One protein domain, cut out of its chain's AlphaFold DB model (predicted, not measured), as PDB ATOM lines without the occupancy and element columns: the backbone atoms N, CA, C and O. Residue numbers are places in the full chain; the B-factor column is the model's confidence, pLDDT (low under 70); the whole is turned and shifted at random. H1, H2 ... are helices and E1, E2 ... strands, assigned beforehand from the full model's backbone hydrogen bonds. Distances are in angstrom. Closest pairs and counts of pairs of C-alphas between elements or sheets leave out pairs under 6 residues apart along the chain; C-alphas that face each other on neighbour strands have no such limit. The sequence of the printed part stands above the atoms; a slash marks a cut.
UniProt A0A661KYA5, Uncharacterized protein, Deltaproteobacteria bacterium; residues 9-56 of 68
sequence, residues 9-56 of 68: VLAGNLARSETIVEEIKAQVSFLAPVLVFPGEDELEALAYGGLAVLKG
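AT A GLANCE: This is residues 9 to 56 of the 68 residues of an uncharacterized protein of Deltaproteobacteria bacterium (UniProt A0A661KYA5). A narrow ribbon of two parallel strands, E1 and E2, has helix H2 loosely over one face and the tiny helix H1 at the end where E1 stops; from the same end a tight link leads away to helix H3, and residues 43 to 56 stick out as a free arm that makes much of the length. The printed part has 48 residues, with three named helices and two named strands in the order E1, H1, H2, E2, H3. The class is mixed, helices and strands. The whole is extended, with a radius of gyration of the C-alphas of 15.0 A and spans of 44 by 21 by 9 A.

IN THESE COORDINATES: Begin with the sheet: find C-alpha 9 at (41.483, -41.665, -41.277), where E1 begins, residues 9 to 12. E2 is residues 34 to 38, 12.7 A from first to last C-alpha, and begins at C-alpha 34, (47.114, -42.467, -42.989). Between them along the chain you find H1, residues 13 to 16, 5.9 A long, and H2, residues 18 to 28, 15.2 A long. H3, residues 42 to 54, is the longest helix, 18.4 A, and ends at C-alpha 54, (21.621, -34.959, -20.015).

HOW THE PARTS SIT: Look first at E1 and E2, parallel neighbours with 15 degrees between their directions. Across them N 10 and O 35 are 2.8 A apart, and N 37 and O 10 also 2.8 A, both within hydrogen-bond range. E1, H1, H2 and E2 form a strand-helix-strand unit, two parallel neighbour strands with helices between them in the chain, and its crossover is right-handed. The closest C-alphas of H2 and E2 are those of Lys 25 and Val 34, 6.8 A apart; those of E1 and H2 are Leu 10 and Val 21, 7.6 A. For H1 and E2 look at Ala 15 and Pro 38, the closest C-alphas, 4.8 A apart. H1 and H2 only just touch, only at the corner by their link, with 3 pairs of C-alphas within 8 A; the closest are those of Ala 15 and Val 21, 6.0 A. H3 is apart from E1, H1 and H2. In H3 every O i to N i+4 pair is within hydrogen-bond range, in H2 6 of 7, and H1 is too short for such a pair.

THE WHOLE: The two C-alphas farthest apart are those of Ala 26 and Gly 56, 43.5 A. Residues 26 to 31, of which 26 to 28 belong to H2, stand free, and so do residues 43 to 56, of which 43 to 54 belong to H3. The four links are tight, and the printed part has no cut. The mean pLDDT of the printed part is 95.9, and no printed residue is under 70.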
ATOM      1  N   VAL A   9      41.904 -40.728 -42.329       96.94
ATOM      2  CA  VAL A   9      41.483 -41.665 -41.277       96.94
ATOM      3  C   VAL A   9      40.662 -42.797 -41.886       96.94
ATOM      4  O   VAL A   9      39.630 -42.548 -42.503       96.94
ATOM      5  N   LEU A  10      41.119 -44.035 -41.698       97.12
ATOM      6  CA  LEU A  10      40.398 -45.253 -42.057       97.12
ATOM      7  C   LEU A  10      39.803 -45.858 -40.785       97.12
ATOM      8  O   LEU A  10      40.541 -46.324 -39.919       97.12
ATOM      9  N   ALA A  11      38.477 -45.835 -40.676       93.31
ATOM     10  CA  ALA A  11      37.731 -46.390 -39.552       93.31
ATOM     11  C   ALA A  11      36.656 -47.380 -40.027       93.31
ATOM     12  O   ALA A  11      36.500 -47.611 -41.229       93.31
ATOM     13  N   GLY A  12      35.916 -47.968 -39.090       92.56
ATOM     14  CA  GLY A  12      34.868 -48.941 -39.384       92.56
ATOM     15  C   GLY A  12      35.402 -50.367 -39.511       92.56
ATOM     16  O   GLY A  12      36.606 -50.638 -39.436       92.56
ATOM     17  N   ASN A  13      34.495 -51.319 -39.721       92.50
ATOM     18  CA  ASN A  13      34.860 -52.736 -39.779       92.50
ATOM     19  C   ASN A  13      35.803 -53.094 -40.946       92.50
ATOM     20  O   ASN A  13      36.652 -53.975 -40.793       92.50
ATOM     21  N   LEU A  14      35.717 -52.393 -42.085       93.81
ATOM     22  CA  LEU A  14      36.585 -52.629 -43.252       93.81
ATOM     23  C   LEU A  14      38.055 -52.280 -42.993       93.81
ATOM     24  O   LEU A  14      38.935 -52.873 -43.613       93.81
ATOM     25  N   ALA A  15      38.337 -51.398 -42.032       95.69
ATOM     26  CA  ALA A  15      39.701 -51.063 -41.633       95.69
ATOM     27  C   ALA A  15      40.441 -52.228 -40.933       95.69
ATOM     28  O   ALA A  15      41.633 -52.112 -40.661       95.69
ATOM     29  N   ARG A  16      39.773 -53.366 -40.667       95.75
ATOM     30  CA  ARG A  16      40.423 -54.627 -40.252       95.75
ATOM     31  C   ARG A  16      41.020 -55.420 -41.414       95.75
ATOM     32  O   ARG A  16      41.833 -56.307 -41.178       95.75
ATOM     33  N   SER A  17      40.592 -55.158 -42.648       97.19
ATOM     34  CA  SER A  17      41.121 -55.851 -43.821       97.19
ATOM     35  C   SER A  17      42.435 -55.206 -44.247       97.19
ATOM     36  O   SER A  17      42.437 -54.103 -44.791       97.19
ATOM     37  N   GLU A  18      43.548 -55.908 -44.036       97.00
ATOM     38  CA  GLU A  18      44.870 -55.449 -44.478       97.00
ATOM     39  C   GLU A  18      44.893 -55.161 -45.983       97.00
ATOM     40  O   GLU A  18      45.395 -54.123 -46.400       97.00
ATOM     41  N   THR A  19      44.270 -56.020 -46.797       98.12
ATOM     42  CA  THR A  19      44.177 -55.834 -48.252       98.12
ATOM     43  C   THR A  19      43.532 -54.498 -48.617       98.12
ATOM     44  O   THR A  19      44.123 -53.713 -49.352       98.12
ATOM     45  N   ILE A  20      42.355 -54.204 -48.055       97.31
ATOM     46  CA  ILE A  20      41.632 -52.956 -48.340       97.31
ATOM     47  C   ILE A  20      42.427 -51.749 -47.835       97.31
ATOM     48  O   ILE A  20      42.541 -50.738 -48.527       97.31
ATOM     49  N   VAL A  21      42.991 -51.846 -46.629       98.12
ATOM     50  CA  VAL A  21      43.784 -50.768 -46.031       98.12
ATOM     51  C   VAL A  21      44.988 -50.425 -46.907       98.12
ATOM     52  O   VAL A  21      45.230 -49.244 -47.159       98.12
ATOM     53  N   GLU A  22      45.721 -51.419 -47.401       98.31
ATOM     54  CA  GLU A  22      46.897 -51.189 -48.244       98.31
ATOM     55  C   GLU A  22      46.528 -50.665 -49.641       98.31
ATOM     56  O   GLU A  22      47.177 -49.738 -50.132       98.31
ATOM     57  N   GLU A  23      45.441 -51.151 -50.249       98.31
ATOM     58  CA  GLU A  23      44.932 -50.623 -51.526       98.31
ATOM     59  C   GLU A  23      44.530 -49.144 -51.431       98.31
ATOM     60  O   GLU A  23      44.801 -48.357 -52.344       98.31
ATOM     61  N   ILE A  24      43.907 -48.741 -50.321       98.12
ATOM     62  CA  ILE A  24      43.547 -47.341 -50.081       98.12
ATOM     63  C   ILE A  24      44.804 -46.517 -49.797       98.12
ATOM     64  O   ILE A  24      44.990 -45.461 -50.406       98.12
ATOM     65  N   LYS A  25      45.702 -46.990 -48.922       98.00
ATOM     66  CA  LYS A  25      46.968 -46.302 -48.614       98.00
ATOM     67  C   LYS A  25      47.785 -46.031 -49.872       98.00
ATOM     68  O   LYS A  25      48.283 -44.914 -50.012       98.00
ATOM     69  N   ALA A  26      47.889 -46.991 -50.789       98.38
ATOM     70  CA  ALA A  26      48.614 -46.823 -52.047       98.38
ATOM     71  C   ALA A  26      48.090 -45.637 -52.877       98.38
ATOM     72  O   ALA A  26      48.863 -44.970 -53.563       98.38
ATOM     73  N   GLN A  27      46.793 -45.339 -52.776       98.00
ATOM     74  CA  GLN A  27      46.151 -44.253 -53.511       98.00
ATOM     75  C   GLN A  27      46.222 -42.907 -52.794       98.00
ATOM     76  O   GLN A  27      46.233 -41.883 -53.467       98.00
ATOM     77  N   VAL A  28      46.252 -42.873 -51.458       97.62
ATOM     78  CA  VAL A  28      46.032 -41.625 -50.696       97.62
ATOM     79  C   VAL A  28      47.222 -41.172 -49.849       97.62
ATOM     80  O   VAL A  28      47.223 -40.036 -49.382       97.62
ATOM     81  N   SER A  29      48.264 -41.994 -49.679       97.19
ATOM     82  CA  SER A  29      49.402 -41.660 -48.797       97.19
ATOM     83  C   SER A  29      50.208 -40.436 -49.247       97.19
ATOM     84  O   SER A  29      50.921 -39.844 -48.444       97.19
ATOM     85  N   PHE A  30      50.093 -40.022 -50.515       95.94
ATOM     86  CA  PHE A  30      50.736 -38.798 -51.007       95.94
ATOM     87  C   PHE A  30      50.072 -37.514 -50.476       95.94
ATOM     88  O   PHE A  30      50.656 -36.437 -50.582       95.94
ATOM     89  N   LEU A  31      48.851 -37.618 -49.940       95.25
ATOM     90  CA  LEU A  31      48.072 -36.487 -49.445       95.25
ATOM     91  C   LEU A  31      48.462 -36.106 -48.012       95.25
ATOM     92  O   LEU A  31      48.616 -34.922 -47.725       95.25
ATOM     93  N   ALA A  32      48.577 -37.099 -47.123       96.81
ATOM     94  CA  ALA A  32      48.838 -36.937 -45.691       96.81
ATOM     95  C   ALA A  32      49.108 -38.304 -45.018       96.81
ATOM     96  O   ALA A  32      48.844 -39.343 -45.630       96.81
ATOM     97  N   PRO A  33      49.572 -38.336 -43.750       97.69
ATOM     98  CA  PRO A  33      49.639 -39.567 -42.964       97.69
ATOM     99  C   PRO A  33      48.288 -40.294 -42.904       97.69
ATOM    100  O   PRO A  33      47.250 -39.669 -42.673       97.69
ATOM    101  N   VAL A  34      48.310 -41.618 -43.077       98.06
ATOM    102  CA  VAL A  34      47.114 -42.467 -42.989       98.06
ATOM    103  C   VAL A  34      47.052 -43.124 -41.612       98.06
ATOM    104  O   VAL A  34      47.962 -43.860 -41.233       98.06
ATOM    105  N   LEU A  35      45.975 -42.867 -40.871       97.94
ATOM    106  CA  LEU A  35      45.700 -43.440 -39.554       97.94
ATOM    107  C   LEU A  35      44.600 -44.496 -39.674       97.94
ATOM    108  O   LEU A  35      43.602 -44.269 -40.355       97.94
ATOM    109  N   VAL A  36      44.773 -45.640 -39.012       97.31
ATOM    110  CA  VAL A  36      43.847 -46.778 -39.105       97.31
ATOM    111  C   VAL A  36      43.296 -47.090 -37.718       97.31
ATOM    112  O   VAL A  36      44.055 -47.455 -36.823       97.31
ATOM    113  N   PHE A  37      41.982 -46.951 -37.550       95.25
ATOM    114  CA  PHE A  37      41.253 -47.223 -36.310       95.25
ATOM    115  C   PHE A  37      40.162 -48.265 -36.585       95.25
ATOM    116  O   PHE A  37      39.038 -47.911 -36.937       95.25
ATOM    117  N   PRO A  38      40.492 -49.564 -36.509       93.06
ATOM    118  CA  PRO A  38      39.556 -50.621 -36.858       93.06
ATOM    119  C   PRO A  38      38.423 -50.758 -35.841       93.06
ATOM    120  O   PRO A  38      38.657 -50.747 -34.635       93.06
ATOM    121  N   GLY A  39      37.222 -51.044 -36.343       88.88
ATOM    122  CA  GLY A  39      36.034 -51.248 -35.516       88.88
ATOM    123  C   GLY A  39      35.113 -50.035 -35.480       88.88
ATOM    124  O   GLY A  39      35.271 -49.091 -36.254       88.88
ATOM    125  N   GLU A  40      34.110 -50.125 -34.615       86.00
ATOM    126  CA  GLU A  40      33.006 -49.182 -34.494       86.00
ATOM    127  C   GLU A  40      32.697 -48.981 -33.012       86.00
ATOM    128  O   GLU A  40      32.543 -49.956 -32.277       86.00
ATOM    129  N   ASP A  41      32.552 -47.723 -32.605       88.00
ATOM    130  CA  ASP A  41      32.172 -47.337 -31.243       88.00
ATOM    131  C   ASP A  41      30.732 -46.799 -31.224       88.00
ATOM    132  O   ASP A  41      30.399 -45.890 -30.471       88.00
ATOM    133  N   GLU A  42      29.858 -47.320 -32.091       90.69
ATOM    134  CA  GLU A  42      28.524 -46.751 -32.348       90.69
ATOM    135  C   GLU A  42      27.651 -46.671 -31.091       90.69
ATOM    136  O   GLU A  42      27.055 -45.630 -30.810       90.69
ATOM    137  N   LEU A  43      27.595 -47.752 -30.305       94.69
ATOM    138  CA  LEU A  43      26.798 -47.786 -29.076       94.69
ATOM    139  C   LEU A  43      27.375 -46.870 -27.993       94.69
ATOM    140  O   LEU A  43      26.620 -46.238 -27.255       94.69
ATOM    141  N   GLU A  44      28.702 -46.776 -27.906       94.81
ATOM    142  CA  GLU A  44      29.380 -45.892 -26.960       94.81
ATOM    143  C   GLU A  44      29.199 -44.417 -27.360       94.81
ATOM    144  O   GLU A  44      28.833 -43.591 -26.525       94.81
ATOM    145  N   ALA A  45      29.331 -44.094 -28.648       94.12
ATOM    146  CA  ALA A  45      29.057 -42.770 -29.199       94.12
ATOM    147  C   ALA A  45      27.591 -42.356 -28.993       94.12
ATOM    148  O   ALA A  45      27.319 -41.219 -28.600       94.12
ATOM    149  N   LEU A  46      26.643 -43.281 -29.185       96.19
ATOM    150  CA  LEU A  46      25.225 -43.057 -28.902       96.19
ATOM    151  C   LEU A  46      24.993 -42.759 -27.413       96.19
ATOM    152  O   LEU A  46      24.318 -41.784 -27.070       96.19
ATOM    153  N   ALA A  47      25.570 -43.575 -26.528       97.62
ATOM    154  CA  ALA A  47      25.449 -43.399 -25.085       97.62
ATOM    155  C   ALA A  47      26.054 -42.064 -24.622       97.62
ATOM    156  O   ALA A  47      25.416 -41.335 -23.855       97.62
ATOM    157  N   TYR A  48      27.243 -41.701 -25.111       97.50
ATOM    158  CA  TYR A  48      27.880 -40.430 -24.772       97.50
ATOM    159  C   TYR A  48      27.147 -39.223 -25.344       97.50
ATOM    160  O   TYR A  48      27.037 -38.223 -24.637       97.50
ATOM    161  N   GLY A  49      26.591 -39.313 -26.555       96.44
ATOM    162  CA  GLY A  49      25.753 -38.255 -27.117       96.44
ATOM    163  C   GLY A  49      24.531 -37.975 -26.239       96.44
ATOM    164  O   GLY A  49      24.266 -36.830 -25.871       96.44
ATOM    165  N   GLY A  50      23.833 -39.030 -25.802       96.94
ATOM    166  CA  GLY A  50      22.729 -38.903 -24.846       96.94
ATOM    167  C   GLY A  50      23.177 -38.326 -23.498       96.94
ATOM    168  O   GLY A  50      22.555 -37.404 -22.969       96.94
ATOM    169  N   LEU A  51      24.294 -38.818 -22.957       98.06
ATOM    170  CA  LEU A  51      24.848 -38.344 -21.688       98.06
ATOM    171  C   LEU A  51      25.259 -36.864 -21.739       98.06
ATOM    172  O   LEU A  51      25.052 -36.145 -20.761       98.06
ATOM    173  N   ALA A  52      25.834 -36.403 -22.851       98.19
ATOM    174  CA  ALA A  52      26.250 -35.016 -23.040       98.19
ATOM    175  C   ALA A  52      25.053 -34.060 -22.981       98.19
ATOM    176  O   ALA A  52      25.119 -33.030 -22.307       98.19
ATOM    177  N   VAL A  53      23.932 -34.442 -23.598       97.94
ATOM    178  CA  VAL A  53      22.666 -33.704 -23.505       97.94
ATOM    179  C   VAL A  53      22.135 -33.694 -22.072       97.94
ATOM    180  O   VAL A  53      21.806 -32.631 -21.549       97.94
ATOM    181  N   LEU A  54      22.099 -34.852 -21.401       97.62
ATOM    182  CA  LEU A  54      21.621 -34.959 -20.015       97.62
ATOM    183  C   LEU A  54      22.458 -34.123 -19.031       97.62
ATOM    184  O   LEU A  54      21.924 -33.607 -18.053       97.62
ATOM    185  N   LYS A  55      23.760 -33.967 -19.297       98.19
ATOM    186  CA  LYS A  55      24.674 -33.117 -18.516       98.19
ATOM    187  C   LYS A  55      24.640 -31.635 -18.914       98.19
ATOM    188  O   LYS A  55      25.333 -30.838 -18.290       98.19
ATOM    189  N   GLY A  56      23.886 -31.259 -19.947       96.88
ATOM    190  CA  GLY A  56      23.852 -29.892 -20.477       96.88
ATOM    191  C   GLY A  56      25.129 -29.463 -21.211       96.88
ATOM    192  O   GLY A  56      25.306 -28.274 -21.467       96.88
TER     193      GLY A  56